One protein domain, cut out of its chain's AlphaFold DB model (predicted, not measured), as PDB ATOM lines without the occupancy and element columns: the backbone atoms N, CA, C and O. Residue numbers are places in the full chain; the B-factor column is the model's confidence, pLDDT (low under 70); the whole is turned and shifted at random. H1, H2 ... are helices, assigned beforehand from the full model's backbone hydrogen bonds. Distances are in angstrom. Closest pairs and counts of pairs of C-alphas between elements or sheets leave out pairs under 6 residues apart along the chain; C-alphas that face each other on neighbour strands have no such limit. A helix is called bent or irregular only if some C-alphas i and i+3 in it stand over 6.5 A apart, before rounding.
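What this domain is: This is residues 2 to 95 of the 249 residues of the protein "PTS system, galactitol-specific IIC component" of Caldibacillus debilis (UniProt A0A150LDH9). One long bent helix, H3, makes the longest axis; H2 folds back along its first arm as a helical hairpin, and H1 meets H2 at a corner, with residues 2 to 10 sticking out. Past the far end of H3, residues 75 to 83 lead back to H4, which packs on residues 16 to 20 of H2. The printed part has 94 residues with four named helices, H1, H2, H3 and H4 in that order, and no named strand; the class is all helix. The outline is flat, spanning 58 by 32 by 16 A, and only just loose, close to extended, with a radius of gyration of the C-alphas of 18.2 A.

Where its parts are: Find C-alpha 2 at (-4.109, -3.756, 23.746); from there H1 runs to residue 13, 15.9 A. H2, residues 16 to 30, covers 20.8 A. H3, residues 35 to 74, was assigned as one helix by its hydrogen bonds but is bent, with C-alphas 62 and 65 6.6 A apart. Its arm H3a, residues 35 to 62, begins at (11.777, 16.597, 10.451) and covers 40.7 A; H3b is residues 65 to 74. H4, residues 84 to 93, ends at (9.015, -5.750, 5.660).

How they stand to each other: Look first at the hairpin: H2 and H3a touch, closest at the C-alphas of Pro 21 and Ala 42, 4.6 A, at a shallow tilt of 22 degrees, opposite ways. H1 and H2 touch only at the corner, and only just, with 3 pairs of C-alphas within 8 A, Ile 11 and Phe 19 closest at 6.5 A. H4 touches H2 at a steep tilt of 60 degrees, C-alphas 16 and 90 closest at 5.7 A. H3b and H4 are apart. Each O i to N i+4 pair is within hydrogen-bond range in H1, H3a and H3b, against 10 of 11 in H2 and 5 of 6 in H4.

The domain as a whole: The C-alphas of Arg 32 and Asn 73 are the two farthest apart, 58.3 A. The printed part has no cut, and no link is long. In this model pLDDT is under 70 at 19 residues, among them 11 to 17 and 78 to 81.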
ATOM      1  N   ASP A   2      -3.174  -3.865  24.879       60.81
ATOM      2  CA  ASP A   2      -4.109  -3.756  23.746       60.81
ATOM      3  C   ASP A   2      -3.900  -2.504  22.894       60.81
ATOM      4  O   ASP A   2      -3.845  -2.617  21.682       60.81
ATOM      5  N   VAL A   3      -3.636  -1.337  23.492       65.88
ATOM      6  CA  VAL A   3      -3.382  -0.094  22.730       65.88
ATOM      7  C   VAL A   3      -2.147  -0.210  21.829       65.88
ATOM      8  O   VAL A   3      -2.177   0.194  20.672       65.88
ATOM      9  N   ILE A   4      -1.068  -0.815  22.334       61.22
ATOM     10  CA  ILE A   4       0.145  -1.060  21.542       61.22
ATOM     11  C   ILE A   4      -0.173  -2.065  20.429       61.22
ATOM     12  O   ILE A   4       0.145  -1.804  19.276       61.22
ATOM     13  N   ARG A   5      -0.870  -3.169  20.725       59.19
ATOM     14  CA  ARG A   5      -1.285  -4.128  19.688       59.19
ATOM     15  C   ARG A   5      -2.189  -3.504  18.626       59.19
ATOM     16  O   ARG A   5      -1.949  -3.763  17.457       59.19
ATOM     17  N   SER A   6      -3.151  -2.662  18.998       70.94
ATOM     18  CA  SER A   6      -4.060  -1.992  18.065       70.94
ATOM     19  C   SER A   6      -3.342  -0.983  17.173       70.94
ATOM     20  O   SER A   6      -3.617  -0.937  15.981       70.94
ATOM     21  N   ILE A   7      -2.382  -0.220  17.708       66.94
ATOM     22  CA  ILE A   7      -1.554   0.688  16.896       66.94
ATOM     23  C   ILE A   7      -0.680  -0.115  15.927       66.94
ATOM     24  O   ILE A   7      -0.583   0.229  14.753       66.94
ATOM     25  N   PHE A   8      -0.066  -1.203  16.396       62.66
ATOM     26  CA  PHE A   8       0.750  -2.059  15.539       62.66
ATOM     27  C   PHE A   8      -0.089  -2.777  14.474       62.66
ATOM     28  O   PHE A   8       0.327  -2.802  13.324       62.66
ATOM     29  N   GLN A   9      -1.273  -3.298  14.805       66.56
ATOM     30  CA  GLN A   9      -2.193  -3.899  13.832       66.56
ATOM     31  C   GLN A   9      -2.670  -2.882  12.804       66.56
ATOM     32  O   GLN A   9      -2.555  -3.150  11.617       66.56
ATOM     33  N   PHE A  10      -3.077  -1.686  13.237       71.81
ATOM     34  CA  PHE A  10      -3.440  -0.603  12.324       71.81
ATOM     35  C   PHE A  10      -2.316  -0.311  11.324       71.81
ATOM     36  O   PHE A  10      -2.562  -0.179  10.132       71.81
ATOM     37  N   ILE A  11      -1.068  -0.263  11.794       65.31
ATOM     38  CA  ILE A  11       0.095  -0.017  10.940       65.31
ATOM     39  C   ILE A  11       0.393  -1.200  10.000       65.31
ATOM     40  O   ILE A  11       0.788  -0.977   8.856       65.31
ATOM     41  N   LEU A  12       0.205  -2.439  10.456       65.00
ATOM     42  CA  LEU A  12       0.388  -3.643   9.638       65.00
ATOM     43  C   LEU A  12      -0.678  -3.752   8.541       65.00
ATOM     44  O   LEU A  12      -0.346  -4.111   7.411       65.00
ATOM     45  N   ASP A  13      -1.917  -3.366   8.842       69.94
ATOM     46  CA  ASP A  13      -3.039  -3.381   7.898       69.94
ATOM     47  C   ASP A  13      -2.863  -2.353   6.767       69.94
ATOM     48  O   ASP A  13      -3.357  -2.558   5.659       69.94
ATOM     49  N   MET A  14      -2.098  -1.275   6.994       69.62
ATOM     50  CA  MET A  14      -1.728  -0.320   5.935       69.62
ATOM     51  C   MET A  14      -0.756  -0.908   4.895       69.62
ATOM     52  O   MET A  14      -0.566  -0.320   3.828       69.62
ATOM     53  N   GLY A  15      -0.130  -2.051   5.187       68.19
ATOM     54  CA  GLY A  15       0.790  -2.744   4.291       68.19
ATOM     55  C   GLY A  15       2.217  -2.183   4.269       68.19
ATOM     56  O   GLY A  15       2.527  -1.077   4.723       68.19
ATOM     57  N   ALA A  16       3.127  -2.974   3.694       66.94
ATOM     58  CA  ALA A  16       4.562  -2.685   3.673       66.94
ATOM     59  C   ALA A  16       4.933  -1.379   2.937       66.94
ATOM     60  O   ALA A  16       5.930  -0.743   3.281       66.94
ATOM     61  N   SER A  17       4.117  -0.939   1.972       69.00
ATOM     62  CA  SER A  17       4.313   0.317   1.231       69.00
ATOM     63  C   SER A  17       4.198   1.568   2.106       69.00
ATOM     64  O   SER A  17       4.799   2.587   1.771       69.00
ATOM     65  N   VAL A  18       3.472   1.497   3.227       77.06
ATOM     66  CA  VAL A  18       3.338   2.589   4.205       77.06
ATOM     67  C   VAL A  18       4.233   2.349   5.421       77.06
ATOM     68  O   VAL A  18       4.858   3.281   5.931       77.06
ATOM     69  N   PHE A  19       4.360   1.091   5.845       75.88
ATOM     70  CA  PHE A  19       5.178   0.703   6.994       75.88
ATOM     71  C   PHE A  19       6.662   1.058   6.832       75.88
ATOM     72  O   PHE A  19       7.262   1.641   7.737       75.88
ATOM     73  N   VAL A  20       7.255   0.755   5.672       74.62
ATOM     74  CA  VAL A  20       8.686   0.988   5.421       74.62
ATOM     75  C   VAL A  20       9.042   2.484   5.459       74.62
ATOM     76  O   VAL A  20       9.958   2.850   6.205       74.62
ATOM     77  N   PRO A  21       8.332   3.381   4.743       83.12
ATOM     78  CA  PRO A  21       8.519   4.825   4.886       83.12
ATOM     79  C   PRO A  21       8.367   5.333   6.319       83.12
ATOM     80  O   PRO A  21       9.164   6.160   6.760       83.12
ATOM     81  N   LEU A  22       7.371   4.834   7.058       83.94
ATOM     82  CA  LEU A  22       7.105   5.270   8.427       83.94
ATOM     83  C   LEU A  22       8.256   4.906   9.372       83.94
ATOM     84  O   LEU A  22       8.706   5.752  10.146       83.94
ATOM     85  N   ILE A  23       8.780   3.681   9.283       78.12
ATOM     86  CA  ILE A  23       9.954   3.273  10.067       78.12
ATOM     87  C   ILE A  23      11.157   4.145   9.727       78.12
ATOM     88  O   ILE A  23      11.863   4.594  10.629       78.12
ATOM     89  N   LEU A  24      11.396   4.418   8.444       78.56
ATOM     90  CA  LEU A  24      12.542   5.223   8.029       78.56
ATOM     91  C   LEU A  24      12.409   6.692   8.435       78.56
ATOM     92  O   LEU A  24      13.419   7.315   8.762       78.56
ATOM     93  N   LEU A  25      11.187   7.223   8.509       87.06
ATOM     94  CA  LEU A  25      10.917   8.524   9.116       87.06
ATOM     95  C   LEU A  25      11.328   8.534  10.593       87.06
ATOM     96  O   LEU A  25      12.089   9.407  11.008       87.06
ATOM     97  N   VAL A  26      10.871   7.551  11.375       84.19
ATOM     98  CA  VAL A  26      11.202   7.441  12.807       84.19
ATOM     99  C   VAL A  26      12.709   7.274  13.009       84.19
ATOM    100  O   VAL A  26      13.306   7.989  13.810       84.19
ATOM    101  N   MET A  27      13.350   6.395  12.239       76.38
ATOM    102  CA  MET A  27      14.800   6.186  12.287       76.38
ATOM    103  C   MET A  27      15.573   7.452  11.906       76.38
ATOM    104  O   MET A  27      16.534   7.801  12.589       76.38
ATOM    105  N   GLY A  28      15.126   8.178  10.876       80.38
ATOM    106  CA  GLY A  28      15.691   9.470  10.476       80.38
ATOM    107  C   GLY A  28      15.655  10.501  11.607       80.38
ATOM    108  O   GLY A  28      16.633  11.214  11.837       80.38
ATOM    109  N   LEU A  29      14.561  10.544  12.371       85.38
ATOM    110  CA  LEU A  29      14.439  11.417  13.542       85.38
ATOM    111  C   LEU A  29      15.356  10.981  14.694       85.38
ATOM    112  O   LEU A  29      15.971  11.838  15.329       85.38
ATOM    113  N   ILE A  30      15.505   9.673  14.932       81.31
ATOM    114  CA  ILE A  30      16.413   9.131  15.962       81.31
ATOM    115  C   ILE A  30      17.864   9.537  15.682       81.31
ATOM    116  O   ILE A  30      18.576   9.954  16.596       81.31
ATOM    117  N   VAL A  31      18.297   9.503  14.418       78.81
ATOM    118  CA  VAL A  31      19.640   9.962  14.010       78.81
ATOM    119  C   VAL A  31      19.750  11.491  13.877       78.81
ATOM    120  O   VAL A  31      20.740  11.998  13.355       78.81
ATOM    121  N   ARG A  32      18.763  12.238  14.398       83.00
ATOM    122  CA  ARG A  32      18.713  13.709  14.468       83.00
ATOM    123  C   ARG A  32      18.646  14.422  13.111       83.00
ATOM    124  O   ARG A  32      19.109  15.558  12.991       83.00
ATOM    125  N   MET A  33      18.038  13.810  12.092       85.75
ATOM    126  CA  MET A  33      17.674  14.546  10.874       85.75
ATOM    127  C   MET A  33      16.579  15.577  11.172       85.75
ATOM    128  O   MET A  33      15.717  15.367  12.028       85.75
ATOM    129  N   LYS A  34      16.566  16.693  10.433       92.56
ATOM    130  CA  LYS A  34      15.464  17.662  10.516       92.56
ATOM    131  C   LYS A  34      14.174  16.985  10.059       92.56
ATOM    132  O   LYS A  34      14.173  16.307   9.032       92.56
ATOM    133  N   PHE A  35      13.067  17.226  10.762       90.88
ATOM    134  CA  PHE A  35      11.777  16.597  10.451       90.88
ATOM    135  C   PHE A  35      11.371  16.758   8.982       90.88
ATOM    136  O   PHE A  35      10.965  15.792   8.345       90.88
ATOM    137  N   LYS A  36      11.553  17.958   8.416       90.88
ATOM    138  CA  LYS A  36      11.249  18.237   7.006       90.88
ATOM    139  C   LYS A  36      12.046  17.346   6.045       90.88
ATOM    140  O   LYS A  36      11.486  16.870   5.059       90.88
ATOM    141  N   ASP A  37      13.317  17.103   6.348       86.50
ATOM    142  CA  ASP A  37      14.196  16.283   5.516       86.50
ATOM    143  C   ASP A  37      13.830  14.802   5.661       86.50
ATOM    144  O   ASP A  37      13.615  14.123   4.660       86.50
ATOM    145  N   ALA A  38      13.645  14.328   6.898       86.50
ATOM    146  CA  ALA A  38      13.237  12.952   7.176       86.50
ATOM    147  C   ALA A  38      11.871  12.616   6.548       86.50
ATOM    148  O   ALA A  38      11.726  11.578   5.905       86.50
ATOM    149  N   PHE A  39      10.890  13.517   6.661       91.00
ATOM    150  CA  PHE A  39       9.555  13.354   6.077       91.00
ATOM    151  C   PHE A  39       9.599  13.323   4.550       91.00
ATOM    152  O   PHE A  39       9.008  12.439   3.933       91.00
ATOM    153  N   THR A  40      10.346  14.239   3.928       88.25
ATOM    154  CA  THR A  40      10.476  14.279   2.464       88.25
ATOM    155  C   THR A  40      11.183  13.029   1.931       88.25
ATOM    156  O   THR A  40      10.763  12.471   0.914       88.25
ATOM    157  N   SER A  41      12.226  12.550   2.617       83.94
ATOM    158  CA  SER A  41      12.936  11.314   2.263       83.94
ATOM    159  C   SER A  41      12.050  10.076   2.397       83.94
ATOM    160  O   SER A  41      11.980   9.280   1.460       83.94
ATOM    161  N   ALA A  42      11.334   9.941   3.515       85.44
ATOM    162  CA  ALA A  42      10.388   8.849   3.732       85.44
ATOM    163  C   ALA A  42       9.272   8.850   2.676       85.44
ATOM    164  O   ALA A  42       9.009   7.820   2.057       85.44
ATOM    165  N   LEU A  43       8.671  10.013   2.399       89.38
ATOM    166  CA  LEU A  43       7.618  10.150   1.392       89.38
ATOM    167  C   LEU A  43       8.115   9.781  -0.013       89.38
ATOM    168  O   LEU A  43       7.439   9.052  -0.734       89.38
ATOM    169  N   THR A  44       9.313  10.238  -0.387       86.00
ATOM    170  CA  THR A  44       9.930   9.913  -1.685       86.00
ATOM    171  C   THR A  44      10.104   8.405  -1.850       86.00
ATOM    172  O   THR A  44       9.783   7.852  -2.900       86.00
ATOM    173  N   LEU A  45      10.574   7.728  -0.802       80.00
ATOM    174  CA  LEU A  45      10.724   6.280  -0.811       80.00
ATOM    175  C   LEU A  45       9.366   5.560  -0.889       80.00
ATOM    176  O   LEU A  45       9.232   4.599  -1.640       80.00
ATOM    177  N   GLY A  46       8.347   6.039  -0.170       81.69
ATOM    178  CA  GLY A  46       6.991   5.486  -0.246       81.69
ATOM    179  C   GLY A  46       6.415   5.542  -1.660       81.69
ATOM    180  O   GLY A  46       5.947   4.531  -2.182       81.69
ATOM    181  N   VAL A  47       6.539   6.693  -2.328       85.38
ATOM    182  CA  VAL A  47       6.128   6.852  -3.734       85.38
ATOM    183  C   VAL A  47       6.924   5.920  -4.655       85.38
ATOM    184  O   VAL A  47       6.350   5.325  -5.567       85.38
ATOM    185  N   ALA A  48       8.223   5.733  -4.400       81.44
ATOM    186  CA  ALA A  48       9.051   4.809  -5.171       81.44
ATOM    187  C   ALA A  48       8.579   3.349  -5.047       81.44
ATOM    188  O   ALA A  48       8.510   2.658  -6.063       81.44
ATOM    189  N   PHE A  49       8.191   2.882  -3.851       75.69
ATOM    190  CA  PHE A  49       7.631   1.532  -3.686       75.69
ATOM    191  C   PHE A  49       6.317   1.351  -4.426       75.69
ATOM    192  O   PHE A  49       6.123   0.329  -5.082       75.69
ATOM    193  N   VAL A  50       5.425   2.339  -4.356       81.81
ATOM    194  CA  VAL A  50       4.157   2.291  -5.095       81.81
ATOM    195  C   VAL A  50       4.424   2.210  -6.599       81.81
ATOM    196  O   VAL A  50       3.888   1.326  -7.264       81.81
ATOM    197  N   GLY A  51       5.311   3.059  -7.128       82.06
ATOM    198  CA  GLY A  51       5.694   3.028  -8.540       82.06
ATOM    199  C   GLY A  51       6.309   1.691  -8.962       82.06
ATOM    200  O   GLY A  51       5.936   1.135  -9.994       82.06
ATOM    201  N   MET A  52       7.201   1.133  -8.141       78.38
ATOM    202  CA  MET A  52       7.826  -0.160  -8.412       78.38
ATOM    203  C   MET A  52       6.798  -1.298  -8.435       78.38
ATOM    204  O   MET A  52       6.821  -2.114  -9.353       78.38
ATOM    205  N   ASN A  53       5.856  -1.318  -7.490       75.88
ATOM    206  CA  ASN A  53       4.794  -2.325  -7.439       75.88
ATOM    207  C   ASN A  53       3.858  -2.257  -8.655       75.88
ATOM    208  O   ASN A  53       3.449  -3.299  -9.160       75.88
ATOM    209  N   ILE A  54       3.568  -1.059  -9.175       84.44
ATOM    210  CA  ILE A  54       2.787  -0.898 -10.413       84.44
ATOM    211  C   ILE A  54       3.530  -1.512 -11.606       84.44
ATOM    212  O   ILE A  54       2.934  -2.254 -12.386       84.44
ATOM    213  N   VAL A  55       4.832  -1.238 -11.741       80.19
ATOM    214  CA  VAL A  55       5.652  -1.787 -12.836       80.19
ATOM    215  C   VAL A  55       5.744  -3.309 -12.744       80.19
ATOM    216  O   VAL A  55       5.542  -3.991 -13.748       80.19
ATOM    217  N   VAL A  56       5.990  -3.852 -11.548       75.44
ATOM    218  CA  VAL A  56       6.014  -5.306 -11.319       75.44
ATOM    219  C   VAL A  56       4.659  -5.921 -11.663       75.44
ATOM    220  O   VAL A  56       4.607  -6.894 -12.409       75.44
ATOM    221  N   GLY A  57       3.554  -5.327 -11.203       79.56
ATOM    222  CA  GLY A  57       2.205  -5.793 -11.530       79.56
ATOM    223  C   GLY A  57       1.931  -5.799 -13.035       79.56
ATOM    224  O   GLY A  57       1.411  -6.778 -13.568       79.56
ATOM    225  N   PHE A  58       2.351  -4.754 -13.750       83.38
ATOM    226  CA  PHE A  58       2.250  -4.695 -15.208       83.38
ATOM    227  C   PHE A  58       3.063  -5.805 -15.896       83.38
ATOM    228  O   PHE A  58       2.549  -6.481 -16.794       83.38
ATOM    229  N   MET A  59       4.306  -6.032 -15.458       79.94
ATOM    230  CA  MET A  59       5.146  -7.120 -15.971       79.94
ATOM    231  C   MET A  59       4.497  -8.487 -15.739       79.94
ATOM    232  O   MET A  59       4.415  -9.280 -16.674       79.94
ATOM    233  N   MET A  60       3.979  -8.747 -14.536       77.00
ATOM    234  CA  MET A  60       3.313 -10.012 -14.200       77.00
ATOM    235  C   MET A  60       2.043 -10.229 -15.030       77.00
ATOM    236  O   MET A  60       1.816 -11.337 -15.511       77.00
ATOM    237  N   ASN A  61       1.258  -9.180 -15.281       82.56
ATOM    238  CA  ASN A  61       0.064  -9.259 -16.130       82.56
ATOM    239  C   ASN A  61       0.392  -9.490 -17.611       82.56
ATOM    240  O   ASN A  61      -0.399 -10.097 -18.328       82.56
ATOM    241  N   SER A  62       1.555  -9.026 -18.069       82.31
ATOM    242  CA  SER A  62       1.989  -9.183 -19.462       82.31
ATOM    243  C   SER A  62       2.660 -10.538 -19.706       82.31
ATOM    244  O   SER A  62       2.419 -11.188 -20.720       82.31
ATOM    245  N   ILE A  63       3.497 -10.983 -18.766       80.50
ATOM    246  CA  ILE A  63       4.298 -12.211 -18.872       80.50
ATOM    247  C   ILE A  63       3.507 -13.432 -18.387       80.50
ATOM    248  O   ILE A  63       3.662 -14.520 -18.939       80.50
ATOM    249  N   GLY A  64       2.631 -13.270 -17.395       78.62
ATOM    250  CA  GLY A  64       1.860 -14.356 -16.783       78.62
ATOM    251  C   GLY A  64       1.055 -15.192 -17.785       78.62
ATOM    252  O   GLY A  64       1.201 -16.416 -17.781       78.62
ATOM    253  N   PRO A  65       0.266 -14.585 -18.692       82.50
ATOM    254  CA  PRO A  65      -0.469 -15.330 -19.713       82.50
ATOM    255  C   PRO A  65       0.446 -16.110 -20.666       82.50
ATOM    256  O   PRO A  65       0.154 -17.260 -20.992       82.50
ATOM    257  N   ALA A  66       1.578 -15.524 -21.068       81.12
ATOM    258  CA  ALA A  66       2.558 -16.186 -21.928       81.12
ATOM    259  C   ALA A  66       3.233 -17.371 -21.215       81.12
ATOM    260  O   ALA A  66       3.378 -18.444 -21.799       81.12
ATOM    261  N   ALA A  67       3.577 -17.215 -19.933       77.50
ATOM    262  CA  ALA A  67       4.134 -18.287 -19.111       77.50
ATOM    263  C   ALA A  67       3.132 -19.440 -18.912       77.50
ATOM    264  O   ALA A  67       3.499 -20.607 -19.050       77.50
ATOM    265  N   GLN A  68       1.852 -19.139 -18.671       79.06
ATOM    266  CA  GLN A  68       0.803 -20.162 -18.557       79.06
ATOM    267  C   GLN A  68       0.563 -20.903 -19.877       79.06
ATOM    268  O   GLN A  68       0.346 -22.115 -19.874       79.06
ATOM    269  N   GLN A  69       0.616 -20.207 -21.015       82.00
ATOM    270  CA  GLN A  69       0.535 -20.847 -22.331       82.00
ATOM    271  C   GLN A  69       1.758 -21.722 -22.615       82.00
ATOM    272  O   GLN A  69       1.611 -22.828 -23.130       82.00
ATOM    273  N   PHE A  70       2.954 -21.279 -22.228       81.81
ATOM    274  CA  PHE A  70       4.174 -22.076 -22.336       81.81
ATOM    275  C   PHE A  70       4.073 -23.382 -21.535       81.81
ATOM    276  O   PHE A  70       4.365 -24.448 -22.072       81.81
ATOM    277  N   VAL A  71       3.574 -23.327 -20.296       83.19
ATOM    278  CA  VAL A  71       3.288 -24.511 -19.462       83.19
ATOM    279  C   VAL A  71       2.294 -25.455 -20.141       83.19
ATOM    280  O   VAL A  71       2.557 -26.654 -20.240       83.19
ATOM    281  N   LYS A  72       1.187 -24.925 -20.681       81.31
ATOM    282  CA  LYS A  72       0.181 -25.725 -21.402       81.31
ATOM    283  C   LYS A  72       0.749 -26.416 -22.645       81.31
ATOM    284  O   LYS A  72       0.388 -27.556 -22.911       81.31
ATOM    285  N   ASN A  73       1.638 -25.748 -23.378       84.12
ATOM    286  CA  ASN A  73       2.201 -26.268 -24.625       84.12
ATOM    287  C   ASN A  73       3.379 -27.229 -24.407       84.12
ATOM    288  O   ASN A  73       3.635 -28.078 -25.256       84.12
ATOM    289  N   THR A  74       4.109 -27.095 -23.298       83.38
ATOM    290  CA  THR A  74       5.285 -27.931 -22.989       83.38
ATOM    291  C   THR A  74       4.979 -29.083 -22.035       83.38
ATOM    292  O   THR A  74       5.782 -30.006 -21.926       83.38
ATOM    293  N   GLY A  75       3.844 -29.047 -21.331       77.12
ATOM    294  CA  GLY A  75       3.481 -30.040 -20.315       77.12
ATOM    295  C   GLY A  75       4.300 -29.944 -19.020       77.12
ATOM    296  O   GLY A  75       4.131 -30.773 -18.127       77.12
ATOM    297  N   ILE A  76       5.180 -28.945 -18.891       80.94
ATOM    298  CA  ILE A  76       6.006 -28.725 -17.697       80.94
ATOM    299  C   ILE A  76       5.154 -28.047 -16.622       80.94
ATOM    300  O   ILE A  76       4.650 -26.950 -16.841       80.94
ATOM    301  N   GLN A  77       5.027 -28.646 -15.436       72.94
ATOM    302  CA  GLN A  77       4.271 -28.060 -14.320       72.94
ATOM    303  C   GLN A  77       5.060 -26.944 -13.610       72.94
ATOM    304  O   GLN A  77       5.625 -27.150 -12.536       72.94
ATOM    305  N   LEU A  78       5.108 -25.743 -14.194       68.12
ATOM    306  CA  LEU A  78       5.569 -24.546 -13.480       68.12
ATOM    307  C   LEU A  78       4.391 -23.886 -12.755       68.12
ATOM    308  O   LEU A  78       3.651 -23.093 -13.333       68.12
ATOM    309  N   ASN A  79       4.241 -24.206 -11.469       66.38
ATOM    310  CA  ASN A  79       3.176 -23.667 -10.611       66.38
ATOM    311  C   ASN A  79       3.516 -22.303  -9.979       66.38
ATOM    312  O   ASN A  79       2.705 -21.756  -9.237       66.38
ATOM    313  N   VAL A  80       4.713 -21.758 -10.228       68.62
ATOM    314  CA  VAL A  80       5.215 -20.545  -9.565       68.62
ATOM    315  C   VAL A  80       5.817 -19.595 -10.594       68.62
ATOM    316  O   VAL A  80       6.605 -20.006 -11.444       68.62
ATOM    317  N   ILE A  81       5.452 -18.317 -10.495       68.56
ATOM    318  CA  ILE A  81       6.029 -17.220 -11.278       68.56
ATOM    319  C   ILE A  81       6.901 -16.395 -10.328       68.56
ATOM    320  O   ILE A  81       6.427 -15.971  -9.274       68.56
ATOM    321  N   ASP A  82       8.169 -16.178 -10.687       72.06
ATOM    322  CA  ASP A  82       9.091 -15.355  -9.899       72.06
ATOM    323  C   ASP A  82       8.657 -13.881  -9.947       72.06
ATOM    324  O   ASP A  82       8.745 -13.219 -10.982       72.06
ATOM    325  N   GLY A  83       8.163 -13.371  -8.815       68.00
ATOM    326  CA  GLY A  83       7.749 -11.975  -8.643       68.00
ATOM    327  C   GLY A  83       8.907 -10.998  -8.435       68.00
ATOM    328  O   GLY A  83       8.670  -9.817  -8.157       68.00
ATOM    329  N   GLY A  84      10.148 -11.471  -8.530       74.25
ATOM    330  CA  GLY A  84      11.356 -10.693  -8.341       74.25
ATOM    331  C   GLY A  84      11.646 -10.362  -6.879       74.25
ATOM    332  O   GLY A  84      10.852 -10.574  -5.957       74.25
ATOM    333  N   TRP A  85      12.822  -9.778  -6.666       75.94
ATOM    334  CA  TRP A  85      13.312  -9.435  -5.332       75.94
ATOM    335  C   TRP A  85      12.446  -8.381  -4.621       75.94
ATOM    336  O   TRP A  85      12.302  -8.437  -3.402       75.94
ATOM    337  N   THR A  86      11.823  -7.458  -5.359       74.50
ATOM    338  CA  THR A  86      10.964  -6.406  -4.793       74.50
ATOM    339  C   THR A  86       9.758  -6.977  -4.052       74.50
ATOM    340  O   THR A  86       9.425  -6.526  -2.953       74.50
ATOM    341  N   SER A  87       9.113  -7.989  -4.636       72.56
ATOM    342  CA  SER A  87       7.946  -8.641  -4.039       72.56
ATOM    343  C   SER A  87       8.332  -9.347  -2.736       72.56
ATOM    344  O   SER A  87       7.649  -9.208  -1.721       72.56
ATOM    345  N   MET A  88       9.489 -10.020  -2.725       77.94
ATOM    346  CA  MET A  88      10.034 -10.665  -1.524       77.94
ATOM    347  C   MET A  88      10.430  -9.655  -0.441       77.94
ATOM    348  O   MET A  88      10.153  -9.881   0.737       77.94
ATOM    349  N   ALA A  89      11.027  -8.521  -0.816       77.00
ATOM    350  CA  ALA A  89      11.380  -7.464   0.129       77.00
ATOM    351  C   ALA A  89      10.139  -6.863   0.795       77.00
ATOM    352  O   ALA A  89      10.116  -6.671   2.009       77.00
ATOM    353  N   THR A  90       9.082  -6.630   0.019       72.62
ATOM    354  CA  THR A  90       7.795  -6.136   0.529       72.62
ATOM    355  C   THR A  90       7.204  -7.099   1.562       72.62
ATOM    356  O   THR A  90       6.766  -6.662   2.625       72.62
ATOM    357  N   LEU A  91       7.260  -8.411   1.302       75.75
ATOM    358  CA  LEU A  91       6.819  -9.434   2.255       75.75
ATOM    359  C   LEU A  91       7.658  -9.431   3.537       75.75
ATOM    360  O   LEU A  91       7.103  -9.476   4.632       75.75
ATOM    361  N   ALA A  92       8.984  -9.356   3.409       82.38
ATOM    362  CA  ALA A  92       9.887  -9.308   4.553       82.38
ATOM    363  C   ALA A  92       9.527  -8.135   5.475       82.38
ATOM    364  O   ALA A  92       9.327  -8.308   6.677       82.38
ATOM    365  N   TRP A  93       9.359  -6.945   4.901       75.00
ATOM    366  CA  TRP A  93       9.015  -5.750   5.660       75.00
ATOM    367  C   TRP A  93       7.625  -5.785   6.294       75.00
ATOM    368  O   TRP A  93       7.411  -5.059   7.251       75.00
ATOM    369  N   ALA A  94       6.700  -6.632   5.841       72.19
ATOM    370  CA  ALA A  94       5.406  -6.793   6.504       72.19
ATOM    371  C   ALA A  94       5.510  -7.485   7.880       72.19
ATOM    372  O   ALA A  94       4.537  -7.521   8.632       72.19
ATOM    373  N   TRP A  95       6.671  -8.046   8.237       79.62
ATOM    374  CA  TRP A  95       6.843  -8.730   9.514       79.62
ATOM    375  C   TRP A  95       6.863  -7.747  10.702       79.62
ATOM    376  O   TRP A  95       7.711  -6.852  10.738       79.62
TER     377      TRP A  95